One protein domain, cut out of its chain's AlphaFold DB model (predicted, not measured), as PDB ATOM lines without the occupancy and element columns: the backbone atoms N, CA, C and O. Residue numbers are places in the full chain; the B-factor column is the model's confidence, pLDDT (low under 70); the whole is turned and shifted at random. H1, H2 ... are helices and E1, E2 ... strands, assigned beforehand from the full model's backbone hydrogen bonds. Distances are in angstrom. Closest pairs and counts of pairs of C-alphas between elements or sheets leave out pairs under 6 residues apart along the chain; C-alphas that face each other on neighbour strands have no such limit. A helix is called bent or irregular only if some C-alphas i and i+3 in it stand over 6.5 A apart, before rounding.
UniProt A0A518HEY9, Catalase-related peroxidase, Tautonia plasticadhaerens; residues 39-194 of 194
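This is residues 39 to 194 of the 194 residues of the protein "Catalase-related peroxidase" of Tautonia plasticadhaerens (UniProt A0A518HEY9). A strongly twisted, curled sheet of five strands sweeps through the domain like part of a barrel, with the small helices H1 and H2 beyond one end of it. The long helix H3 is set off from the sheet as an arm that follows E5, and the loop of residues 143 to 166 swings out from E4 and comes back to E5. The printed part has 156 residues with three named helices and five named strands, in the order E1 E2 H1 H2 E3 E4 E5 H3; the sheet runs E4 E3 E2 E1 E5, antiparallel throughout. The class is mixed, helices and strands, with under half of the residues in named elements. The whole is only just loose, close to compact, with a radius of gyration of the C-alphas of 18.2 A and spans of 48 by 44 by 28 A.

In the sheet, E2, residues 64 to 73, is an inner strand with staggered pairing: residues 64 to 67 pair with E1, residues 55 to 58, and residues 67 to 73 with E3, residues 106 to 114. E1 and E2 form a hairpin, with N 57 and O 65 at 2.8 A, within hydrogen-bond range. E3 and E2 are antiparallel at 152 degrees, with N 70 and O 111 at 2.8 A. E3 and the edge strand E4, residues 134 to 142, form a hairpin, with N 108 and O 140 at 2.9 A; E4 bends by 63 degrees at residue 137. The other edge strand, E5, residues 167 to 169, is antiparallel to E1, with N 56 and O 168 at 2.8 A. H2, residues 92 to 103, is not on the sheet; its closest C-alpha to E3 is that of Arg 100, 7.6 A from that of Val 106. H1, residues 82 to 86, and H3, residues 173 to 192, are not on the sheet either, and H1 and H2 are apart. The closest C-alphas of E5 and H3 are those of Pro 169 and Thr 175, 7.2 A apart. In H1 every O i to N i+4 pair is within hydrogen-bond range; H2 has 7 of 8 and H3 15 of 16.

E1 begins at C-alpha 55, (51.291, 5.522, -24.079), and is 9.7 A long. E2 measures 27.4 A, E3 25.4 A, E4 22.2 A and E5 7.1 A. H1 measures 6.1 A and H2 17.0 A. H3 is 29.6 A long and ends at C-alpha 192, (67.566, -20.355, -10.639); it is only just irregular, with C-alphas 173 and 176 at 6.6 A.

The two C-alphas farthest apart, those of Ala 61 and Gly 87, are 54.4 A apart. The printed part has no cut. The links E3 to E4 and E4 to E5 are long. Residues 86 to 91 stand free. The mean pLDDT of the printed part is 94.5; residues 193 and 194 are under 70.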
ATOM      1  N   PRO A  39      52.777   8.259   1.562       95.06
ATOM      2  CA  PRO A  39      51.838   7.883   2.607       95.06
ATOM      3  C   PRO A  39      51.680   6.359   2.658       95.06
ATOM      4  O   PRO A  39      51.751   5.678   1.636       95.06
ATOM      5  N   ILE A  40      51.463   5.824   3.857       96.81
ATOM      6  CA  ILE A  40      51.309   4.384   4.073       96.81
ATOM      7  C   ILE A  40      49.844   4.032   3.808       96.81
ATOM      8  O   ILE A  40      48.977   4.534   4.523       96.81
ATOM      9  N   PRO A  41      49.518   3.208   2.800       97.62
ATOM     10  CA  PRO A  41      48.128   2.881   2.517       97.62
ATOM     11  C   PRO A  41      47.528   2.020   3.631       97.62
ATOM     12  O   PRO A  41      48.205   1.171   4.209       97.62
ATOM     13  N   ALA A  42      46.234   2.194   3.899       97.62
ATOM     14  CA  ALA A  42      45.505   1.319   4.820       97.62
ATOM     15  C   ALA A  42      45.313  -0.105   4.250       97.62
ATOM     16  O   ALA A  42      45.079  -1.049   5.000       97.62
ATOM     17  N   SER A  43      45.402  -0.250   2.924       98.00
ATOM     18  CA  SER A  43      45.230  -1.497   2.173       98.00
ATOM     19  C   SER A  43      45.776  -1.334   0.751       98.00
ATOM     20  O   SER A  43      45.684  -0.243   0.183       98.00
ATOM     21  N   TYR A  44      46.233  -2.419   0.113       97.50
ATOM     22  CA  TYR A  44      46.481  -2.416  -1.339       97.50
ATOM     23  C   TYR A  44      45.222  -2.034  -2.141       97.50
ATOM     24  O   TYR A  44      45.310  -1.410  -3.192       97.50
ATOM     25  N   ALA A  45      44.028  -2.322  -1.614       98.06
ATOM     26  CA  ALA A  45      42.743  -1.949  -2.205       98.06
ATOM     27  C   ALA A  45      42.369  -0.464  -2.026       98.06
ATOM     28  O   ALA A  45      41.305  -0.045  -2.486       98.06
ATOM     29  N   ARG A  46      43.185   0.321  -1.311       98.19
ATOM     30  CA  ARG A  46      42.901   1.707  -0.896       98.19
ATOM     31  C   ARG A  46      43.987   2.685  -1.355       98.19
ATOM     32  O   ARG A  46      44.123   3.768  -0.795       98.19
ATOM     33  N   GLN A  47      44.745   2.325  -2.387       97.88
ATOM     34  CA  GLN A  47      45.756   3.180  -3.005       97.88
ATOM     35  C   GLN A  47      45.527   3.286  -4.514       97.88
ATOM     36  O   GLN A  47      45.128   2.318  -5.158       97.88
ATOM     37  N   ALA A  48      45.787   4.467  -5.075       97.75
ATOM     38  CA  ALA A  48      45.849   4.646  -6.518       97.75
ATOM     39  C   ALA A  48      47.206   4.181  -7.067       97.75
ATOM     40  O   ALA A  48      48.250   4.447  -6.469       97.75
ATOM     41  N   TYR A  49      47.194   3.517  -8.221       98.06
ATOM     42  CA  TYR A  49      48.408   3.064  -8.904       98.06
ATOM     43  C   TYR A  49      48.559   3.780 -10.242       98.06
ATOM     44  O   TYR A  49      47.572   4.039 -10.923       98.06
ATOM     45  N   PHE A  50      49.795   4.080 -10.629       97.06
ATOM     46  CA  PHE A  50      50.109   4.888 -11.805       97.06
ATOM     47  C   PHE A  50      51.118   4.141 -12.670       97.06
ATOM     48  O   PHE A  50      52.095   3.606 -12.146       97.06
ATOM     49  N   ALA A  51      50.912   4.127 -13.987       95.56
ATOM     50  CA  ALA A  51      51.897   3.559 -14.911       95.56
ATOM     51  C   ALA A  51      53.176   4.407 -15.016       95.56
ATOM     52  O   ALA A  51      54.231   3.877 -15.360       95.56
ATOM     53  N   VAL A  52      53.082   5.702 -14.676       94.25
ATOM     54  CA  VAL A  52      54.131   6.736 -14.774       94.25
ATOM     55  C   VAL A  52      54.507   7.074 -16.223       94.25
ATOM     56  O   VAL A  52      54.409   8.234 -16.607       94.25
ATOM     57  N   THR A  53      54.855   6.086 -17.046       96.38
ATOM     58  CA  THR A  53      55.119   6.263 -18.482       96.38
ATOM     59  C   THR A  53      53.826   6.531 -19.253       96.38
ATOM     60  O   THR A  53      52.766   5.999 -18.907       96.38
ATOM     61  N   ALA A  54      53.904   7.346 -20.309       97.94
ATOM     62  CA  ALA A  54      52.778   7.560 -21.212       97.94
ATOM     63  C   ALA A  54      52.756   6.534 -22.355       97.94
ATOM     64  O   ALA A  54      53.766   5.926 -22.712       97.94
ATOM     65  N   PHE A  55      51.577   6.387 -22.945       98.19
ATOM     66  CA  PHE A  55      51.291   5.522 -24.079       98.19
ATOM     67  C   PHE A  55      50.602   6.330 -25.171       98.19
ATOM     68  O   PHE A  55      49.890   7.296 -24.885       98.19
ATOM     69  N   LYS A  56      50.798   5.913 -26.417       98.12
ATOM     70  CA  LYS A  56      50.069   6.390 -27.585       98.12
ATOM     71  C   LYS A  56      48.916   5.431 -27.860       98.12
ATOM     72  O   LYS A  56      49.130   4.261 -28.152       98.12
ATOM     73  N   PHE A  57      47.699   5.946 -27.799       98.31
ATOM     74  CA  PHE A  57      46.469   5.224 -28.096       98.31
ATOM     75  C   PHE A  57      46.001   5.605 -29.492       98.31
ATOM     76  O   PHE A  57      45.760   6.786 -29.729       98.31
ATOM     77  N   THR A  58      45.847   4.641 -30.394       97.94
ATOM     78  CA  THR A  58      45.373   4.869 -31.765       97.94
ATOM     79  C   THR A  58      44.043   4.158 -31.976       97.94
ATOM     80  O   THR A  58      43.960   2.937 -31.873       97.94
ATOM     81  N   GLY A  59      42.988   4.931 -32.244       94.81
ATOM     82  CA  GLY A  59      41.647   4.393 -32.487       94.81
ATOM     83  C   GLY A  59      41.463   3.861 -33.911       94.81
ATOM     84  O   GLY A  59      42.286   4.100 -34.791       94.81
ATOM     85  N   ALA A  60      40.324   3.212 -34.172       95.31
ATOM     86  CA  ALA A  60      40.000   2.619 -35.479       95.31
ATOM     87  C   ALA A  60      39.985   3.627 -36.649       95.31
ATOM     88  O   ALA A  60      40.214   3.249 -37.793       95.31
ATOM     89  N   ALA A  61      39.753   4.913 -36.369       96.00
ATOM     90  CA  ALA A  61      39.825   5.991 -37.358       96.00
ATOM     91  C   ALA A  61      41.264   6.490 -37.632       96.00
ATOM     92  O   ALA A  61      41.441   7.491 -38.320       96.00
ATOM     93  N   GLY A  62      42.290   5.861 -37.045       96.62
ATOM     94  CA  GLY A  62      43.699   6.255 -37.173       96.62
ATOM     95  C   GLY A  62      44.110   7.466 -36.326       96.62
ATOM     96  O   GLY A  62      45.272   7.864 -36.347       96.62
ATOM     97  N   VAL A  63      43.185   8.054 -35.563       97.25
ATOM     98  CA  VAL A  63      43.469   9.191 -34.677       97.25
ATOM     99  C   VAL A  63      44.185   8.705 -33.422       97.25
ATOM    100  O   VAL A  63      43.701   7.793 -32.746       97.25
ATOM    101  N   SER A  64      45.303   9.354 -33.091       97.81
ATOM    102  CA  SER A  64      46.085   9.044 -31.896       97.81
ATOM    103  C   SER A  64      45.940  10.095 -30.795       97.81
ATOM    104  O   SER A  64      45.907  11.295 -31.065       97.81
ATOM    105  N   ARG A  65      45.921   9.648 -29.536       98.00
ATOM    106  CA  ARG A  65      46.045  10.482 -28.327       98.00
ATOM    107  C   ARG A  65      47.098   9.881 -27.401       98.00
ATOM    108  O   ARG A  65      47.320   8.675 -27.430       98.00
ATOM    109  N   PHE A  66      47.715  10.700 -26.556       98.56
ATOM    110  CA  PHE A  66      48.644  10.221 -25.532       98.56
ATOM    111  C   PHE A  66      47.985  10.211 -24.159       98.56
ATOM    112  O   PHE A  66      47.140  11.059 -23.861       98.56
ATOM    113  N   GLY A  67      48.382   9.273 -23.307       98.31
ATOM    114  CA  GLY A  67      47.881   9.229 -21.943       98.31
ATOM    115  C   GLY A  67      48.647   8.296 -21.018       98.31
ATOM    116  O   GLY A  67      49.447   7.477 -21.462       98.31
ATOM    117  N   ARG A  68      48.395   8.421 -19.716       98.44
ATOM    118  CA  ARG A  68      48.993   7.596 -18.656       98.44
ATOM    119  C   ARG A  68      47.906   6.794 -17.953       98.44
ATOM    120  O   ARG A  68      46.918   7.364 -17.488       98.44
ATOM    121  N   PHE A  69      48.090   5.478 -17.844       98.19
ATOM    122  CA  PHE A  69      47.166   4.635 -17.087       98.19
ATOM    123  C   PHE A  69      47.211   4.953 -15.591       98.19
ATOM    124  O   PHE A  69      48.287   5.127 -15.003       98.19
ATOM    125  N   ARG A  70      46.031   4.946 -14.970       98.44
ATOM    126  CA  ARG A  70      45.842   4.967 -13.521       98.44
ATOM    127  C   ARG A  70      44.848   3.882 -13.113       98.44
ATOM    128  O   ARG A  70      43.839   3.671 -13.787       98.44
ATOM    129  N   LEU A  71      45.117   3.221 -11.993       98.56
ATOM    130  CA  LEU A  71      44.165   2.345 -11.314       98.56
ATOM    131  C   LEU A  71      43.623   3.088 -10.103       98.56
ATOM    132  O   LEU A  71      44.370   3.373  -9.166       98.56
ATOM    133  N   LEU A  72      42.333   3.403 -10.129       98.56
ATOM    134  CA  LEU A  72      41.662   4.104  -9.043       98.56
ATOM    135  C   LEU A  72      40.873   3.097  -8.199       98.56
ATOM    136  O   LEU A  72      40.029   2.381  -8.748       98.56
ATOM    137  N   PRO A  73      41.128   3.005  -6.884       98.38
ATOM    138  CA  PRO A  73      40.439   2.057  -6.016       98.38
ATOM    139  C   PRO A  73      38.942   2.365  -5.967       98.38
ATOM    140  O   PRO A  73      38.542   3.493  -5.684       98.38
ATOM    141  N   GLY A  74      38.100   1.357  -6.203       97.25
ATOM    142  CA  GLY A  74      36.642   1.522  -6.231       97.25
ATOM    143  C   GLY A  74      36.054   1.952  -4.885       97.25
ATOM    144  O   GLY A  74      35.025   2.614  -4.850       97.25
ATOM    145  N   ALA A  75      36.734   1.632  -3.781       96.38
ATOM    146  CA  ALA A  75      36.369   2.105  -2.448       96.38
ATOM    147  C   ALA A  75      36.880   3.531  -2.148       96.38
ATOM    148  O   ALA A  75      36.513   4.099  -1.122       96.38
ATOM    149  N   GLY A  76      37.755   4.100  -2.990       97.94
ATOM    150  CA  GLY A  76      38.511   5.338  -2.748       97.94
ATOM    151  C   GLY A  76      39.919   5.095  -2.181       97.94
ATOM    152  O   GLY A  76      40.336   3.945  -1.997       97.94
ATOM    153  N   THR A  77      40.652   6.164  -1.876       98.12
ATOM    154  CA  THR A  77      41.974   6.083  -1.232       98.12
ATOM    155  C   THR A  77      41.897   6.270   0.279       98.12
ATOM    156  O   THR A  77      41.073   7.043   0.759       98.12
ATOM    157  N   GLU A  78      42.780   5.609   1.024       98.25
ATOM    158  CA  GLU A  78      42.909   5.764   2.476       98.25
ATOM    159  C   GLU A  78      44.330   5.461   2.928       98.25
ATOM    160  O   GLU A  78      44.918   4.443   2.549       98.25
ATOM    161  N   PHE A  79      44.856   6.344   3.768       98.06
ATOM    162  CA  PHE A  79      46.226   6.294   4.245       98.06
ATOM    163  C   PHE A  79      46.251   6.380   5.766       98.06
ATOM    164  O   PHE A  79      45.441   7.081   6.370       98.06
ATOM    165  N   LEU A  80      47.190   5.657   6.365       97.69
ATOM    166  CA  LEU A  80      47.420   5.640   7.799       97.69
ATOM    167  C   LEU A  80      48.246   6.854   8.224       97.69
ATOM    168  O   LEU A  80      49.144   7.294   7.499       97.69
ATOM    169  N   THR A  81      47.996   7.344   9.437       96.62
ATOM    170  CA  THR A  81      48.948   8.230  10.115       96.62
ATOM    171  C   THR A  81      50.189   7.437  10.550       96.62
ATOM    172  O   THR A  81      50.120   6.207  10.682       96.62
ATOM    173  N   PRO A  82      51.333   8.098  10.806       93.94
ATOM    174  CA  PRO A  82      52.522   7.427  11.329       93.94
ATOM    175  C   PRO A  82      52.250   6.607  12.600       93.94
ATOM    176  O   PRO A  82      52.744   5.490  12.733       93.94
ATOM    177  N   GLU A  83      51.404   7.109  13.500       95.31
ATOM    178  CA  GLU A  83      51.043   6.446  14.759       95.31
ATOM    179  C   GLU A  83      50.222   5.176  14.509       95.31
ATOM    180  O   GLU A  83      50.462   4.139  15.126       95.31
ATOM    181  N   GLN A  84      49.277   5.230  13.565       95.81
ATOM    182  CA  GLN A  84      48.493   4.061  13.161       95.81
ATOM    183  C   GLN A  84      49.366   2.998  12.486       95.81
ATOM    184  O   GLN A  84      49.135   1.802  12.674       95.81
ATOM    185  N   ALA A  85      50.354   3.428  11.696       94.56
ATOM    186  CA  ALA A  85      51.274   2.540  11.002       94.56
ATOM    187  C   ALA A  85      52.284   1.876  11.951       94.56
ATOM    188  O   ALA A  85      52.597   0.704  11.762       94.56
ATOM    189  N   ALA A  86      52.735   2.572  13.001       94.62
ATOM    190  CA  ALA A  86      53.693   2.043  13.976       94.62
ATOM    191  C   ALA A  86      53.195   0.779  14.705       94.62
ATOM    192  O   ALA A  86      53.996  -0.048  15.132       94.62
ATOM    193  N   GLY A  87      51.874   0.606  14.829       93.94
ATOM    194  CA  GLY A  87      51.261  -0.589  15.418       93.94
ATOM    195  C   GLY A  87      51.042  -1.756  14.444       93.94
ATOM    196  O   GLY A  87      50.489  -2.780  14.846       93.94
ATOM    197  N   LYS A  88      51.399  -1.616  13.160       96.44
ATOM    198  CA  LYS A  88      51.182  -2.654  12.142       96.44
ATOM    199  C   LYS A  88      52.375  -3.604  12.046       96.44
ATOM    200  O   LYS A  88      53.523  -3.221  12.230       96.44
ATOM    201  N   THR A  89      52.097  -4.864  11.717       96.75
ATOM    202  CA  THR A  89      53.140  -5.841  11.377       96.75
ATOM    203  C   THR A  89      53.722  -5.543   9.995       96.75
ATOM    204  O   THR A  89      53.066  -4.910   9.176       96.75
ATOM    205  N   ALA A  90      54.920  -6.050   9.688       94.50
ATOM    206  CA  ALA A  90      55.532  -5.870   8.365       94.50
ATOM    207  C   ALA A  90      54.649  -6.390   7.208       94.50
ATOM    208  O   ALA A  90      54.644  -5.813   6.125       94.50
ATOM    209  N   ASP A  91      53.851  -7.432   7.464       94.94
ATOM    210  CA  ASP A  91      53.010  -8.100   6.465       94.94
ATOM    211  C   ASP A  91      51.536  -7.651   6.503       94.94
ATOM    212  O   ASP A  91      50.668  -8.300   5.913       94.94
ATOM    213  N   PHE A  92      51.214  -6.555   7.206       97.19
ATOM    214  CA  PHE A  92      49.821  -6.181   7.479       97.19
ATOM    215  C   PHE A  92      48.974  -5.990   6.214       97.19
ATOM    216  O   PHE A  92      47.804  -6.356   6.216       97.19
ATOM    217  N   LEU A  93      49.552  -5.465   5.127       96.81
ATOM    218  CA  LEU A  93      48.841  -5.267   3.859       96.81
ATOM    219  C   LEU A  93      48.459  -6.597   3.197       96.81
ATOM    220  O   LEU A  93      47.397  -6.707   2.591       96.81
ATOM    221  N   ALA A  94      49.302  -7.626   3.327       94.88
ATOM    222  CA  ALA A  94      49.013  -8.954   2.798       94.88
ATOM    223  C   ALA A  94      47.926  -9.665   3.622       94.88
ATOM    224  O   ALA A  94      47.026 -10.288   3.049       94.88
ATOM    225  N   ALA A  95      47.993  -9.542   4.951       95.38
ATOM    226  CA  ALA A  95      46.970 -10.065   5.855       95.38
ATOM    227  C   ALA A  95      45.615  -9.378   5.617       95.38
ATOM    228  O   ALA A  95      44.605 -10.055   5.424       95.38
ATOM    229  N   GLU A  96      45.611  -8.047   5.533       96.81
ATOM    230  CA  GLU A  96      44.418  -7.244   5.254       96.81
ATOM    231  C   GLU A  96      43.791  -7.616   3.907       96.81
ATOM    232  O   GLU A  96      42.582  -7.833   3.839       96.81
ATOM    233  N   MET A  97      44.594  -7.777   2.850       96.75
ATOM    234  CA  MET A  97      44.075  -8.159   1.534       96.75
ATOM    235  C   MET A  97      43.432  -9.552   1.553       96.75
ATOM    236  O   MET A  97      42.424  -9.780   0.885       96.75
ATOM    237  N   SER A  98      43.986 -10.482   2.337       95.19
ATOM    238  CA  SER A  98      43.432 -11.834   2.493       95.19
ATOM    239  C   SER A  98      42.073 -11.804   3.201       95.19
ATOM    240  O   SER A  98      41.122 -12.435   2.742       95.19
ATOM    241  N   GLU A  99      41.950 -11.018   4.275       96.19
ATOM    242  CA  GLU A  99      40.676 -10.801   4.970       96.19
ATOM    243  C   GLU A  99      39.655 -10.072   4.084       96.19
ATOM    244  O   GLU A  99      38.459 -10.354   4.120       96.19
ATOM    245  N   ARG A 100      40.110  -9.121   3.268       96.88
ATOM    246  CA  ARG A 100      39.237  -8.382   2.359       96.88
ATOM    247  C   ARG A 100      38.650  -9.289   1.284       96.88
ATOM    248  O   ARG A 100      37.444  -9.252   1.061       96.88
ATOM    249  N   LEU A 101      39.485 -10.108   0.646       97.31
ATOM    250  CA  LEU A 101      39.053 -11.008  -0.424       97.31
ATOM    251  C   LEU A 101      38.123 -12.119   0.073       97.31
ATOM    252  O   LEU A 101      37.246 -12.540  -0.677       97.31
ATOM    253  N   SER A 102      38.227 -12.537   1.341       96.75
ATOM    254  CA  SER A 102      37.272 -13.493   1.922       96.75
ATOM    255  C   SER A 102      35.855 -12.922   2.074       96.75
ATOM    256  O   SER A 102      34.893 -13.682   2.153       96.75
ATOM    257  N   LYS A 103      35.711 -11.589   2.069       96.88
ATOM    258  CA  LYS A 103      34.422 -10.876   2.121       96.88
ATOM    259  C   LYS A 103      33.878 -10.525   0.733       96.88
ATOM    260  O   LYS A 103      32.697 -10.205   0.611       96.88
ATOM    261  N   GLY A 104      34.715 -10.561  -0.304       96.94
ATOM    262  CA  GLY A 104      34.306 -10.345  -1.687       96.94
ATOM    263  C   GLY A 104      35.362  -9.658  -2.560       96.94
ATOM    264  O   GLY A 104      36.458  -9.337  -2.101       96.94
ATOM    265  N   PRO A 105      35.035  -9.407  -3.842       97.88
ATOM    266  CA  PRO A 105      36.000  -8.893  -4.806       97.88
ATOM    267  C   PRO A 105      36.473  -7.468  -4.502       97.88
ATOM    268  O   PRO A 105      35.675  -6.580  -4.195       97.88
ATOM    269  N   VAL A 106      37.763  -7.218  -4.717       98.38
ATOM    270  CA  VAL A 106      38.352  -5.872  -4.727       98.38
ATOM    271  C   VAL A 106      38.290  -5.301  -6.133       98.38
ATOM    272  O   VAL A 106      38.719  -5.950  -7.080       98.38
ATOM    273  N   ARG A 107      37.782  -4.074  -6.281       98.44
ATOM    274  CA  ARG A 107      37.554  -3.449  -7.590       98.44
ATOM    275  C   ARG A 107      38.380  -2.185  -7.774       98.44
ATOM    276  O   ARG A 107      38.494  -1.379  -6.852       98.44
ATOM    277  N   PHE A 108      38.871  -1.987  -8.990       98.75
ATOM    278  CA  PHE A 108      39.516  -0.761  -9.445       98.75
ATOM    279  C   PHE A 108      38.878  -0.288 -10.747       98.75
ATOM    280  O   PHE A 108      38.520  -1.101 -11.600       98.75
ATOM    281  N   ARG A 109      38.790   1.029 -10.916       98.56
ATOM    282  CA  ARG A 109      38.579   1.654 -12.222       98.56
ATOM    283  C   ARG A 109      39.926   1.795 -12.915       98.56
ATOM    284  O   ARG A 109      40.888   2.255 -12.300       98.56
ATOM    285  N   VAL A 110      39.984   1.410 -14.180       98.62
ATOM    286  CA  VAL A 110      41.121   1.674 -15.059       98.62
ATOM    287  C   VAL A 110      40.780   2.932 -15.836       98.62
ATOM    288  O   VAL A 110      39.800   2.950 -16.578       98.62
ATOM    289  N   VAL A 111      41.578   3.977 -15.658       98.75
ATOM    290  CA  VAL A 111      41.407   5.241 -16.378       98.75
ATOM    291  C   VAL A 111      42.694   5.619 -17.093       98.75
ATOM    292  O   VAL A 111      43.789   5.219 -16.688       98.75
ATOM    293  N   VAL A 112      42.565   6.420 -18.142       98.56
ATOM    294  CA  VAL A 112      43.686   7.047 -18.840       98.56
ATOM    295  C   VAL A 112      43.621   8.543 -18.573       98.56
ATOM    296  O   VAL A 112      42.672   9.208 -18.979       98.56
ATOM    297  N   GLN A 113      44.636   9.075 -17.892       98.69
ATOM    298  CA  GLN A 113      44.849  10.517 -17.835       98.69
ATOM    299  C   GLN A 113      45.361  10.965 -19.196       98.69
ATOM    300  O   GLN A 113      46.422  10.514 -19.625       98.69
ATOM    301  N   LEU A 114      44.605  11.811 -19.881       98.56
ATOM    302  CA  LEU A 114      44.908  12.223 -21.244       98.56
ATOM    303  C   LEU A 114      45.864  13.413 -21.242       98.56
ATOM    304  O   LEU A 114      45.647  14.395 -20.530       98.56
ATOM    305  N   ALA A 115      46.910  13.319 -22.062       98.38
ATOM    306  CA  ALA A 115      47.825  14.423 -22.294       98.38
ATOM    307  C   ALA A 115      47.059  15.588 -22.927       98.38
ATOM    308  O   ALA A 115      46.265  15.396 -23.855       98.38
ATOM    309  N   GLY A 116      47.307  16.797 -22.441       97.56
ATOM    310  CA  GLY A 116      46.842  18.011 -23.093       97.56
ATOM    311  C   GLY A 116      47.985  18.812 -23.712       97.56
ATOM    312  O   GLY A 116      49.138  18.379 -23.710       97.56
ATOM    313  N   PRO A 117      47.680  20.007 -24.244       96.44
ATOM    314  CA  PRO A 117      48.694  20.872 -24.830       96.44
ATOM    315  C   PRO A 117      49.833  21.150 -23.840       96.44
ATOM    316  O   PRO A 117      49.575  21.478 -22.678       96.44
ATOM    317  N   GLY A 118      51.072  21.003 -24.318       95.81
ATOM    318  CA  GLY A 118      52.298  21.253 -23.554       95.81
ATOM    319  C   GLY A 118      52.755  20.123 -22.626       95.81
ATOM    320  O   GLY A 118      53.822  20.253 -22.034       95.81
ATOM    321  N   ASP A 119      51.998  19.027 -22.492       98.00
ATOM    322  CA  ASP A 119      52.446  17.883 -21.692       98.00
ATOM    323  C   ASP A 119      53.585  17.130 -22.389       98.00
ATOM    324  O   ASP A 119      53.483  16.755 -23.558       98.00
ATOM    325  N   VAL A 120      54.653  16.857 -21.639       98.06
ATOM    326  CA  VAL A 120      55.771  16.014 -22.084       98.06
ATOM    327  C   VAL A 120      55.379  14.546 -21.921       98.06
ATOM    328  O   VAL A 120      55.000  14.119 -20.826       98.06
ATOM    329  N   VAL A 121      55.430  13.775 -23.010       98.06
ATOM    330  CA  VAL A 121      54.923  12.389 -23.065       98.06
ATOM    331  C   VAL A 121      56.021  11.330 -22.997       98.06
ATOM    332  O   VAL A 121      55.760  10.203 -22.590       98.06
ATOM    333  N   ASP A 122      57.244  11.704 -23.338       97.31
ATOM    334  CA  ASP A 122      58.440  10.867 -23.432       97.31
ATOM    335  C   ASP A 122      59.399  11.056 -22.240       97.31
ATOM    336  O   ASP A 122      60.543  10.615 -22.278       97.31
ATOM    337  N   ASP A 123      58.923  11.671 -21.154       96.94
ATOM    338  CA  ASP A 123      59.659  11.822 -19.896       96.94
ATOM    339  C   ASP A 123      58.781  11.431 -18.695       96.94
ATOM    340  O   ASP A 123      57.877  12.163 -18.274       96.94
ATOM    341  N   ALA A 124      59.056  10.264 -18.111       94.94
ATOM    342  CA  ALA A 124      58.414   9.747 -16.903       94.94
ATOM    343  C   ALA A 124      58.595  10.637 -15.661       94.94
ATOM    344  O   ALA A 124      57.861  10.467 -14.685       94.94
ATOM    345  N   THR A 125      59.550  11.568 -15.666       95.50
ATOM    346  CA  THR A 125      59.770  12.515 -14.565       95.50
ATOM    347  C   THR A 125      58.881  13.754 -14.672       95.50
ATOM    348  O   THR A 125      58.638  14.423 -13.665       95.50
ATOM    349  N   ALA A 126      58.327  14.033 -15.859       95.62
ATOM    350  CA  ALA A 126      57.425  15.155 -16.070       95.62
ATOM    351  C   ALA A 126      56.072  14.922 -15.378       95.62
ATOM    352  O   ALA A 126      55.409  13.899 -15.584       95.62
ATOM    353  N   VAL A 127      55.633  15.895 -14.578       93.88
ATOM    354  CA  VAL A 127      54.348  15.862 -13.865       93.88
ATOM    355  C   VAL A 127      53.276  16.548 -14.706       93.88
ATOM    356  O   VAL A 127      53.441  17.697 -15.108       93.88
ATOM    357  N   TRP A 128      52.163  15.857 -14.951       96.62
ATOM    358  CA  TRP A 128      50.994  16.436 -15.617       96.62
ATOM    359  C   TRP A 128      49.999  16.968 -14.582       96.62
ATOM    360  O   TRP A 128      49.869  16.365 -13.514       96.62
ATOM    361  N   PRO A 129      49.248  18.043 -14.881       97.31
ATOM    362  CA  PRO A 129      48.227  18.554 -13.972       97.31
ATOM    363  C   PRO A 129      47.183  17.492 -13.589       97.31
ATOM    364  O   PRO A 129      46.664  16.772 -14.442       97.31
ATOM    365  N   GLU A 130      46.788  17.444 -12.317       96.12
ATOM    366  CA  GLU A 130      45.708  16.554 -11.853       96.12
ATOM    367  C   GLU A 130      44.335  16.909 -12.450       96.12
ATOM    368  O   GLU A 130      43.422  16.093 -12.436       96.12
ATOM    369  N   THR A 131      44.193  18.105 -13.031       97.12
ATOM    370  CA  THR A 131      42.984  18.561 -13.733       97.12
ATOM    371  C   THR A 131      42.830  17.988 -15.143       97.12
ATOM    372  O   THR A 131      41.820  18.260 -15.795       97.12
ATOM    373  N   ARG A 132      43.814  17.228 -15.651       98.06
ATOM    374  CA  ARG A 132      43.702  16.566 -16.959       98.06
ATOM    375  C   ARG A 132      42.524  15.591 -16.972       98.06
ATOM    376  O   ARG A 132      42.233  14.924 -15.983       98.06
ATOM    377  N   GLU A 133      41.883  15.499 -18.132       98.25
ATOM    378  CA  GLU A 133      40.774  14.581 -18.378       98.25
ATOM    379  C   GLU A 133      41.177  13.139 -18.026       98.25
ATOM    380  O   GLU A 133      42.229  12.656 -18.453       98.25
ATOM    381  N   LEU A 134      40.327  12.452 -17.258       98.44
ATOM    382  CA  LEU A 134      40.443  11.022 -16.984       98.44
ATOM    383  C   LEU A 134      39.398  10.280 -17.819       98.44
ATOM    384  O   LEU A 134      38.221  10.262 -17.468       98.44
ATOM    385  N   ALA A 135      39.831   9.659 -18.913       98.19
ATOM    386  CA  ALA A 135      38.964   8.809 -19.719       98.19
ATOM    387  C   ALA A 135      38.807   7.432 -19.064       98.19
ATOM    388  O   ALA A 135      39.798   6.801 -18.689       98.19
ATOM    389  N   GLU A 136      37.570   6.948 -18.945       98.06
ATOM    390  CA  GLU A 136      37.306   5.572 -18.517       98.06
ATOM    391  C   GLU A 136      37.843   4.593 -19.560       98.06
ATOM    392  O   GLU A 136      37.542   4.705 -20.747       98.06
ATOM    393  N   PHE A 137      38.625   3.622 -19.102       97.31
ATOM    394  CA  PHE A 137      39.201   2.586 -19.955       97.31
ATOM    395  C   PHE A 137      38.632   1.204 -19.629       97.31
ATOM    396  O   PHE A 137      38.492   0.358 -20.507       97.31
ATOM    397  N   GLY A 138      38.274   0.965 -18.367       97.81
ATOM    398  CA  GLY A 138      37.662  -0.289 -17.948       97.81
ATOM    399  C   GLY A 138      37.658  -0.470 -16.437       97.81
ATOM    400  O   GLY A 138      37.771   0.485 -15.668       97.81
ATOM    401  N   ALA A 139      37.548  -1.721 -16.001       97.62
ATOM    402  CA  ALA A 139      37.574  -2.082 -14.593       97.62
ATOM    403  C   ALA A 139      38.379  -3.365 -14.370       97.62
ATOM    404  O   ALA A 139      38.397  -4.259 -15.212       97.62
ATOM    405  N   LEU A 140      39.011  -3.456 -13.203       97.81
ATOM    406  CA  LEU A 140      39.693  -4.653 -12.721       97.81
ATOM    407  C   LEU A 140      38.994  -5.144 -11.458       97.81
ATOM    408  O   LEU A 140      38.629  -4.342 -10.596       97.81
ATOM    409  N   ALA A 141      38.827  -6.458 -11.341       97.94
ATOM    410  CA  ALA A 141      38.321  -7.102 -10.140       97.94
ATOM    411  C   ALA A 141      39.272  -8.225  -9.719       97.94
ATOM    412  O   ALA A 141      39.526  -9.146 -10.490       97.94
ATOM    413  N   PHE A 142      39.773  -8.146  -8.492       97.38
ATOM    414  CA  PHE A 142      40.527  -9.213  -7.847       97.38
ATOM    415  C   PHE A 142      39.565 -10.002  -6.969       97.38
ATOM    416  O   PHE A 142      38.926  -9.426  -6.088       97.38
ATOM    417  N   THR A 143      39.429 -11.296  -7.230       96.94
ATOM    418  CA  THR A 143      38.456 -12.170  -6.555       96.94
ATOM    419  C   THR A 143      39.101 -13.103  -5.544       96.94
ATOM    420  O   THR A 143      38.437 -13.527  -4.608       96.94
ATOM    421  N   GLU A 144      40.389 -13.396  -5.701       93.50
ATOM    422  CA  GLU A 144      41.119 -14.314  -4.837       93.50
ATOM    423  C   GLU A 144      42.618 -14.002  -4.816       93.50
ATOM    424  O   GLU A 144      43.144 -13.297  -5.683       93.50
ATOM    425  N   ARG A 145      43.307 -14.540  -3.805       89.94
ATOM    426  CA  ARG A 145      44.766 -14.543  -3.720       89.94
ATOM    427  C   ARG A 145      45.266 -15.915  -4.155       89.94
ATOM    428  O   ARG A 145      44.763 -16.932  -3.693       89.94
ATOM    429  N   ILE A 146      46.301 -15.924  -4.982       89.81
ATOM    430  CA  ILE A 146      47.017 -17.143  -5.364       89.81
ATOM    431  C   ILE A 146      48.284 -17.305  -4.517       89.81
ATOM    432  O   ILE A 146      48.810 -16.329  -3.974       89.81
ATOM    433  N   ASP A 147      48.796 -18.531  -4.427       87.00
ATOM    434  CA  ASP A 147      50.102 -18.786  -3.817       87.00
ATOM    435  C   ASP A 147      51.222 -18.226  -4.706       87.00
ATOM    436  O   ASP A 147      51.544 -18.771  -5.762       87.00
ATOM    437  N   GLU A 148      51.840 -17.127  -4.282       82.00
ATOM    438  CA  GLU A 148      52.935 -16.479  -5.011       82.00
ATOM    439  C   GLU A 148      54.203 -17.343  -5.110       82.00
ATOM    440  O   GLU A 148      55.018 -17.147  -6.017       82.00
ATOM    441  N   LEU A 149      54.377 -18.312  -4.202       83.94
ATOM    442  CA  LEU A 149      55.525 -19.217  -4.181       83.94
ATOM    443  C   LEU A 149      55.336 -20.425  -5.101       83.94
ATOM    444  O   LEU A 149      56.326 -21.103  -5.422       83.94
ATOM    445  N   ALA A 150      54.114 -20.650  -5.593       87.62
ATOM    446  CA  ALA A 150      53.838 -21.672  -6.588       87.62
ATOM    447  C   ALA A 150      54.811 -21.514  -7.776       87.62
ATOM    448  O   ALA A 150      55.006 -20.397  -8.281       87.62
ATOM    449  N   PRO A 151      55.465 -22.600  -8.238       84.94
ATOM    450  CA  PRO A 151      56.460 -22.524  -9.309       84.94
ATOM    451  C   PRO A 151      55.937 -21.848 -10.581       84.94
ATOM    452  O   PRO A 151      56.706 -21.216 -11.304       84.94
ATOM    453  N   GLU A 152      54.635 -21.945 -10.837       86.19
ATOM    454  CA  GLU A 152      53.987 -21.417 -12.041       86.19
ATOM    455  C   GLU A 152      53.913 -19.890 -11.996       86.19
ATOM    456  O   GLU A 152      54.305 -19.211 -12.944       86.19
ATOM    457  N   ASN A 153      53.523 -19.346 -10.843       86.62
ATOM    458  CA  ASN A 153      53.380 -17.908 -10.625       86.62
ATOM    459  C   ASN A 153      54.739 -17.201 -10.649       86.62
ATOM    460  O   ASN A 153      54.873 -16.089 -11.164       86.62
ATOM    461  N   ARG A 154      55.803 -17.886 -10.214       84.12
ATOM    462  CA  ARG A 154      57.179 -17.368 -10.291       84.12
ATOM    463  C   ARG A 154      57.724 -17.259 -11.720       84.12
ATOM    464  O   ARG A 154      58.725 -16.566 -11.926       84.12
ATOM    465  N   LYS A 155      57.075 -17.885 -12.713       84.81
ATOM    466  CA  LYS A 155      57.447 -17.784 -14.138       84.81
ATOM    467  C   LYS A 155      56.891 -16.526 -14.814       84.81
ATOM    468  O   LYS A 155      57.351 -16.212 -15.912       84.81
ATOM    469  N   ILE A 156      55.958 -15.807 -14.180       87.56
ATOM    470  CA  ILE A 156      55.338 -14.600 -14.741       87.56
ATOM    471  C   ILE A 156      56.391 -13.497 -14.938       87.56
ATOM    472  O   ILE A 156      57.259 -13.254 -14.086       87.56
ATOM    473  N   ILE A 157      56.307 -12.828 -16.089       88.00
ATOM    474  CA  ILE A 157      57.090 -11.645 -16.453       88.00
ATOM    475  C   ILE A 157      56.105 -10.539 -16.813       88.00
ATOM    476  O   ILE A 157      55.186 -10.766 -17.591       88.00
ATOM    477  N   PHE A 158      56.326  -9.352 -16.258       89.81
ATOM    478  CA  PHE A 158      55.552  -8.156 -16.571       89.81
ATOM    479  C   PHE A 158      56.359  -7.291 -17.538       89.81
ATOM    480  O   PHE A 158      57.343  -6.687 -17.132       89.81
ATOM    481  N   ASP A 159      56.001  -7.270 -18.817       91.38
ATOM    482  CA  ASP A 159      56.649  -6.401 -19.803       91.38
ATOM    483  C   ASP A 159      55.963  -5.022 -19.794       91.38
ATOM    484  O   ASP A 159      54.737  -4.972 -19.900       91.38
ATOM    485  N   PRO A 160      56.694  -3.904 -19.620       92.00
ATOM    486  CA  PRO A 160      56.106  -2.566 -19.676       92.00
ATOM    487  C   PRO A 160      55.660  -2.145 -21.084       92.00
ATOM    488  O   PRO A 160      54.908  -1.179 -21.201       92.00
ATOM    489  N   VAL A 161      56.108  -2.832 -22.143       92.88
ATOM    490  CA  VAL A 161      55.639  -2.579 -23.511       92.88
ATOM    491  C   VAL A 161      54.279  -3.273 -23.700       92.88
ATOM    492  O   VAL A 161      54.214  -4.490 -23.521       92.88
ATOM    493  N   PRO A 162      53.202  -2.557 -24.088       87.69
ATOM    494  CA  PRO A 162      51.844  -3.114 -24.135       87.69
ATOM    495  C   PRO A 162      51.664  -4.315 -25.072       87.69
ATOM    496  O   PRO A 162      50.875  -5.205 -24.766       87.69
ATOM    497  N   ARG A 163      52.391  -4.346 -26.203       90.44
ATOM    498  CA  ARG A 163      52.338  -5.408 -27.233       90.44
ATOM    499  C   ARG A 163      50.907  -5.770 -27.664       90.44
ATOM    500  O   ARG A 163      50.594  -6.942 -27.865       90.44
ATOM    501  N   VAL A 164      50.049  -4.762 -27.796       94.00
ATOM    502  CA  VAL A 164      48.653  -4.902 -28.220       94.00
ATOM    503  C   VAL A 164      48.331  -3.843 -29.265       94.00
ATOM    504  O   VAL A 164      48.806  -2.710 -29.171       94.00
ATOM    505  N   ASP A 165      47.519  -4.212 -30.252       95.50
ATOM    506  CA  ASP A 165      47.123  -3.304 -31.323       95.50
ATOM    507  C   ASP A 165      46.445  -2.048 -30.764       95.50
ATOM    508  O   ASP A 165      45.568  -2.109 -29.898       95.50
ATOM    509  N   GLY A 166      46.864  -0.893 -31.277       96.81
ATOM    510  CA  GLY A 166      46.318   0.405 -30.897       96.81
ATOM    511  C   GLY A 166      46.904   1.009 -29.618       96.81
ATOM    512  O   GLY A 166      46.484   2.110 -29.263       96.81
ATOM    513  N   ILE A 167      47.862   0.358 -28.943       97.69
ATOM    514  CA  ILE A 167      48.562   0.929 -27.782       97.69
ATOM    515  C   ILE A 167      50.077   0.757 -27.927       97.69
ATOM    516  O   ILE A 167      50.623  -0.325 -27.713       97.69
ATOM    517  N   ASP A 168      50.760   1.865 -28.204       96.88
ATOM    518  CA  ASP A 168      52.213   1.925 -28.369       96.88
ATOM    519  C   ASP A 168      52.881   2.698 -27.215       96.88
ATOM    520  O   ASP A 168      52.235   3.527 -26.562       96.88
ATOM    521  N   PRO A 169      54.184   2.492 -26.952       96.56
ATOM    522  CA  PRO A 169      54.967   3.398 -26.115       96.56
ATOM    523  C   PRO A 169      54.914   4.844 -26.631       96.56
ATOM    524  O   PRO A 169      54.918   5.086 -27.838       96.56
ATOM    525  N   ALA A 170      54.913   5.826 -25.725       96.12
ATOM    526  CA  ALA A 170      54.966   7.240 -26.111       96.12
ATOM    527  C   ALA A 170      56.376   7.745 -26.484       96.12
ATOM    528  O   ALA A 170      56.503   8.897 -26.885       96.12
ATOM    529  N   GLY A 171      57.410   6.901 -26.368       95.19
ATOM    530  CA  GLY A 171      58.800   7.244 -26.697       95.19
ATOM    531  C   GLY A 171      59.711   7.498 -25.495       95.19
ATOM    532  O   GLY A 171      60.853   7.904 -25.688       95.19
ATOM    533  N   ASP A 172      59.242   7.248 -24.267       95.88
ATOM    534  CA  ASP A 172      60.079   7.384 -23.072       95.88
ATOM    535  C   ASP A 172      61.289   6.433 -23.133       95.88
ATOM    536  O   ASP A 172      61.084   5.214 -23.229       95.88
ATOM    537  N   PRO A 173      62.533   6.945 -23.018       94.31
ATOM    538  CA  PRO A 173      63.752   6.158 -23.205       94.31
ATOM    539  C   PRO A 173      63.936   5.040 -22.168       94.31
ATOM    540  O   PRO A 173      64.725   4.118 -22.383       94.31
ATOM    541  N   LEU A 174      63.223   5.083 -21.038       93.31
ATOM    542  CA  LEU A 174      63.241   4.020 -20.037       93.31
ATOM    543  C   LEU A 174      62.364   2.829 -20.427       93.31
ATOM    544  O   LEU A 174      62.529   1.760 -19.837       93.31
ATOM    545  N   THR A 175      61.431   2.968 -21.371       93.12
ATOM    546  CA  THR A 175      60.450   1.914 -21.675       93.12
ATOM    547  C   THR A 175      61.130   0.666 -22.237       93.12
ATOM    548  O   THR A 175      61.025  -0.415 -21.647       93.12
ATOM    549  N   GLU A 176      61.897   0.816 -23.312       91.06
ATOM    550  CA  GLU A 176      62.624  -0.266 -23.977       91.06
ATOM    551  C   GLU A 176      63.675  -0.879 -23.047       91.06
ATOM    552  O   GLU A 176      63.723  -2.100 -22.883       91.06
ATOM    553  N   VAL A 177      64.439  -0.041 -22.336       94.19
ATOM    554  CA  VAL A 177      65.444  -0.501 -21.363       94.19
ATOM    555  C   VAL A 177      64.793  -1.346 -20.263       94.19
ATOM    556  O   VAL A 177      65.308  -2.406 -19.892       94.19
ATOM    557  N   ARG A 178      63.631  -0.927 -19.741       94.06
ATOM    558  CA  ARG A 178      62.884  -1.726 -18.761       94.06
ATOM    559  C   ARG A 178      62.418  -3.042 -19.379       94.06
ATOM    560  O   ARG A 178      62.601  -4.077 -18.746       94.06
ATOM    561  N   SER A 179      61.879  -3.044 -20.594       92.56
ATOM    562  CA  SER A 179      61.456  -4.285 -21.261       92.56
ATOM    563  C   SER A 179      62.596  -5.310 -21.353       92.56
ATOM    564  O   SER A 179      62.449  -6.461 -20.920       92.56
ATOM    565  N   GLU A 180      63.787  -4.879 -21.776       93.19
ATOM    566  CA  GLU A 180      64.974  -5.737 -21.844       93.19
ATOM    567  C   GLU A 180      65.396  -6.288 -20.472       93.19
ATOM    568  O   GLU A 180      65.664  -7.490 -20.324       93.19
ATOM    569  N   ILE A 181      65.416  -5.432 -19.443       94.56
ATOM    570  CA  ILE A 181      65.803  -5.814 -18.078       94.56
ATOM    571  C   ILE A 181      64.800  -6.803 -17.474       94.56
ATOM    572  O   ILE A 181      65.214  -7.780 -16.841       94.56
ATOM    573  N   TYR A 182      63.495  -6.598 -17.667       92.12
ATOM    574  CA  TYR A 182      62.466  -7.501 -17.143       92.12
ATOM    575  C   TYR A 182      62.568  -8.886 -17.789       92.12
ATOM    576  O   TYR A 182      62.498  -9.901 -17.085       92.12
ATOM    577  N   LEU A 183      62.833  -8.950 -19.097       90.94
ATOM    578  CA  LEU A 183      63.089 -10.207 -19.797       90.94
ATOM    579  C   LEU A 183      64.365 -10.893 -19.287       90.94
ATOM    580  O   LEU A 183      64.342 -12.096 -19.006       90.94
ATOM    581  N   LEU A 184      65.466 -10.154 -19.121       92.06
ATOM    582  CA  LEU A 184      66.723 -10.691 -18.591       92.06
ATOM    583  C   LEU A 184      66.559 -11.228 -17.162       92.06
ATOM    584  O   LEU A 184      66.956 -12.362 -16.877       92.06
ATOM    585  N   SER A 185      65.945 -10.445 -16.276       90.81
ATOM    586  CA  SER A 185      65.653 -10.834 -14.894       90.81
ATOM    587  C   SER A 185      64.740 -12.060 -14.848       90.81
ATOM    588  O   SER A 185      65.028 -13.033 -14.150       90.81
ATOM    589  N   GLY A 186      63.684 -12.082 -15.665       87.75
ATOM    590  CA  GLY A 186      62.778 -13.221 -15.784       87.75
ATOM    591  C   GLY A 186      63.461 -14.498 -16.282       87.75
ATOM    592  O   GLY A 186      63.144 -15.585 -15.797       87.75
ATOM    593  N   ARG A 187      64.422 -14.401 -17.213       87.38
ATOM    594  CA  ARG A 187      65.251 -15.550 -17.627       87.38
ATOM    595  C   ARG A 187      66.108 -16.067 -16.470       87.38
ATOM    596  O   ARG A 187      66.117 -17.270 -16.223       87.38
ATOM    597  N   ARG A 188      66.770 -15.174 -15.725       89.25
ATOM    598  CA  ARG A 188      67.609 -15.543 -14.569       89.25
ATOM    599  C   ARG A 188      66.798 -16.184 -13.439       89.25
ATOM    600  O   ARG A 188      67.196 -17.234 -12.946       89.25
ATOM    601  N   ARG A 189      65.640 -15.615 -13.074       86.56
ATOM    602  CA  ARG A 189      64.743 -16.182 -12.045       86.56
ATOM    603  C   ARG A 189      64.264 -17.586 -12.412       86.56
ATOM    604  O   ARG A 189      64.260 -18.464 -11.561       86.56
ATOM    605  N   ARG A 190      63.908 -17.812 -13.682       83.44
ATOM    606  CA  ARG A 190      63.487 -19.136 -14.166       83.44
ATOM    607  C   ARG A 190      64.628 -20.149 -14.186       83.44
ATOM    608  O   ARG A 190      64.384 -21.312 -13.903       83.44
ATOM    609  N   ALA A 191      65.850 -19.723 -14.503       82.75
ATOM    610  CA  ALA A 191      67.021 -20.595 -14.459       82.75
ATOM    611  C   ALA A 191      67.396 -20.998 -13.023       82.75
ATOM    612  O   ALA A 191      67.740 -22.150 -12.805       82.75
ATOM    613  N   ALA A 192      67.282 -20.084 -12.054       76.19
ATOM    614  CA  ALA A 192      67.566 -20.355 -10.639       76.19
ATOM    615  C   ALA A 192      66.477 -21.174  -9.917       76.19
ATOM    616  O   ALA A 192      66.682 -21.594  -8.784       76.19
ATOM    617  N   ALA A 193      65.309 -21.349 -10.542       67.69
ATOM    618  CA  ALA A 193      64.204 -22.160 -10.029       67.69
ATOM    619  C   ALA A 193      64.190 -23.595 -10.597       67.69
ATOM    620  O   ALA A 193      63.249 -24.337 -10.315       67.69
ATOM    621  N   ARG A 194      65.180 -23.945 -11.427       56.00
ATOM    622  CA  ARG A 194      65.469 -25.315 -11.871       56.00
ATOM    623  C   ARG A 194      66.447 -25.958 -10.901       56.00
ATOM    624  O   ARG A 194      66.290 -27.174 -10.683       56.00
TER     625      ARG A 194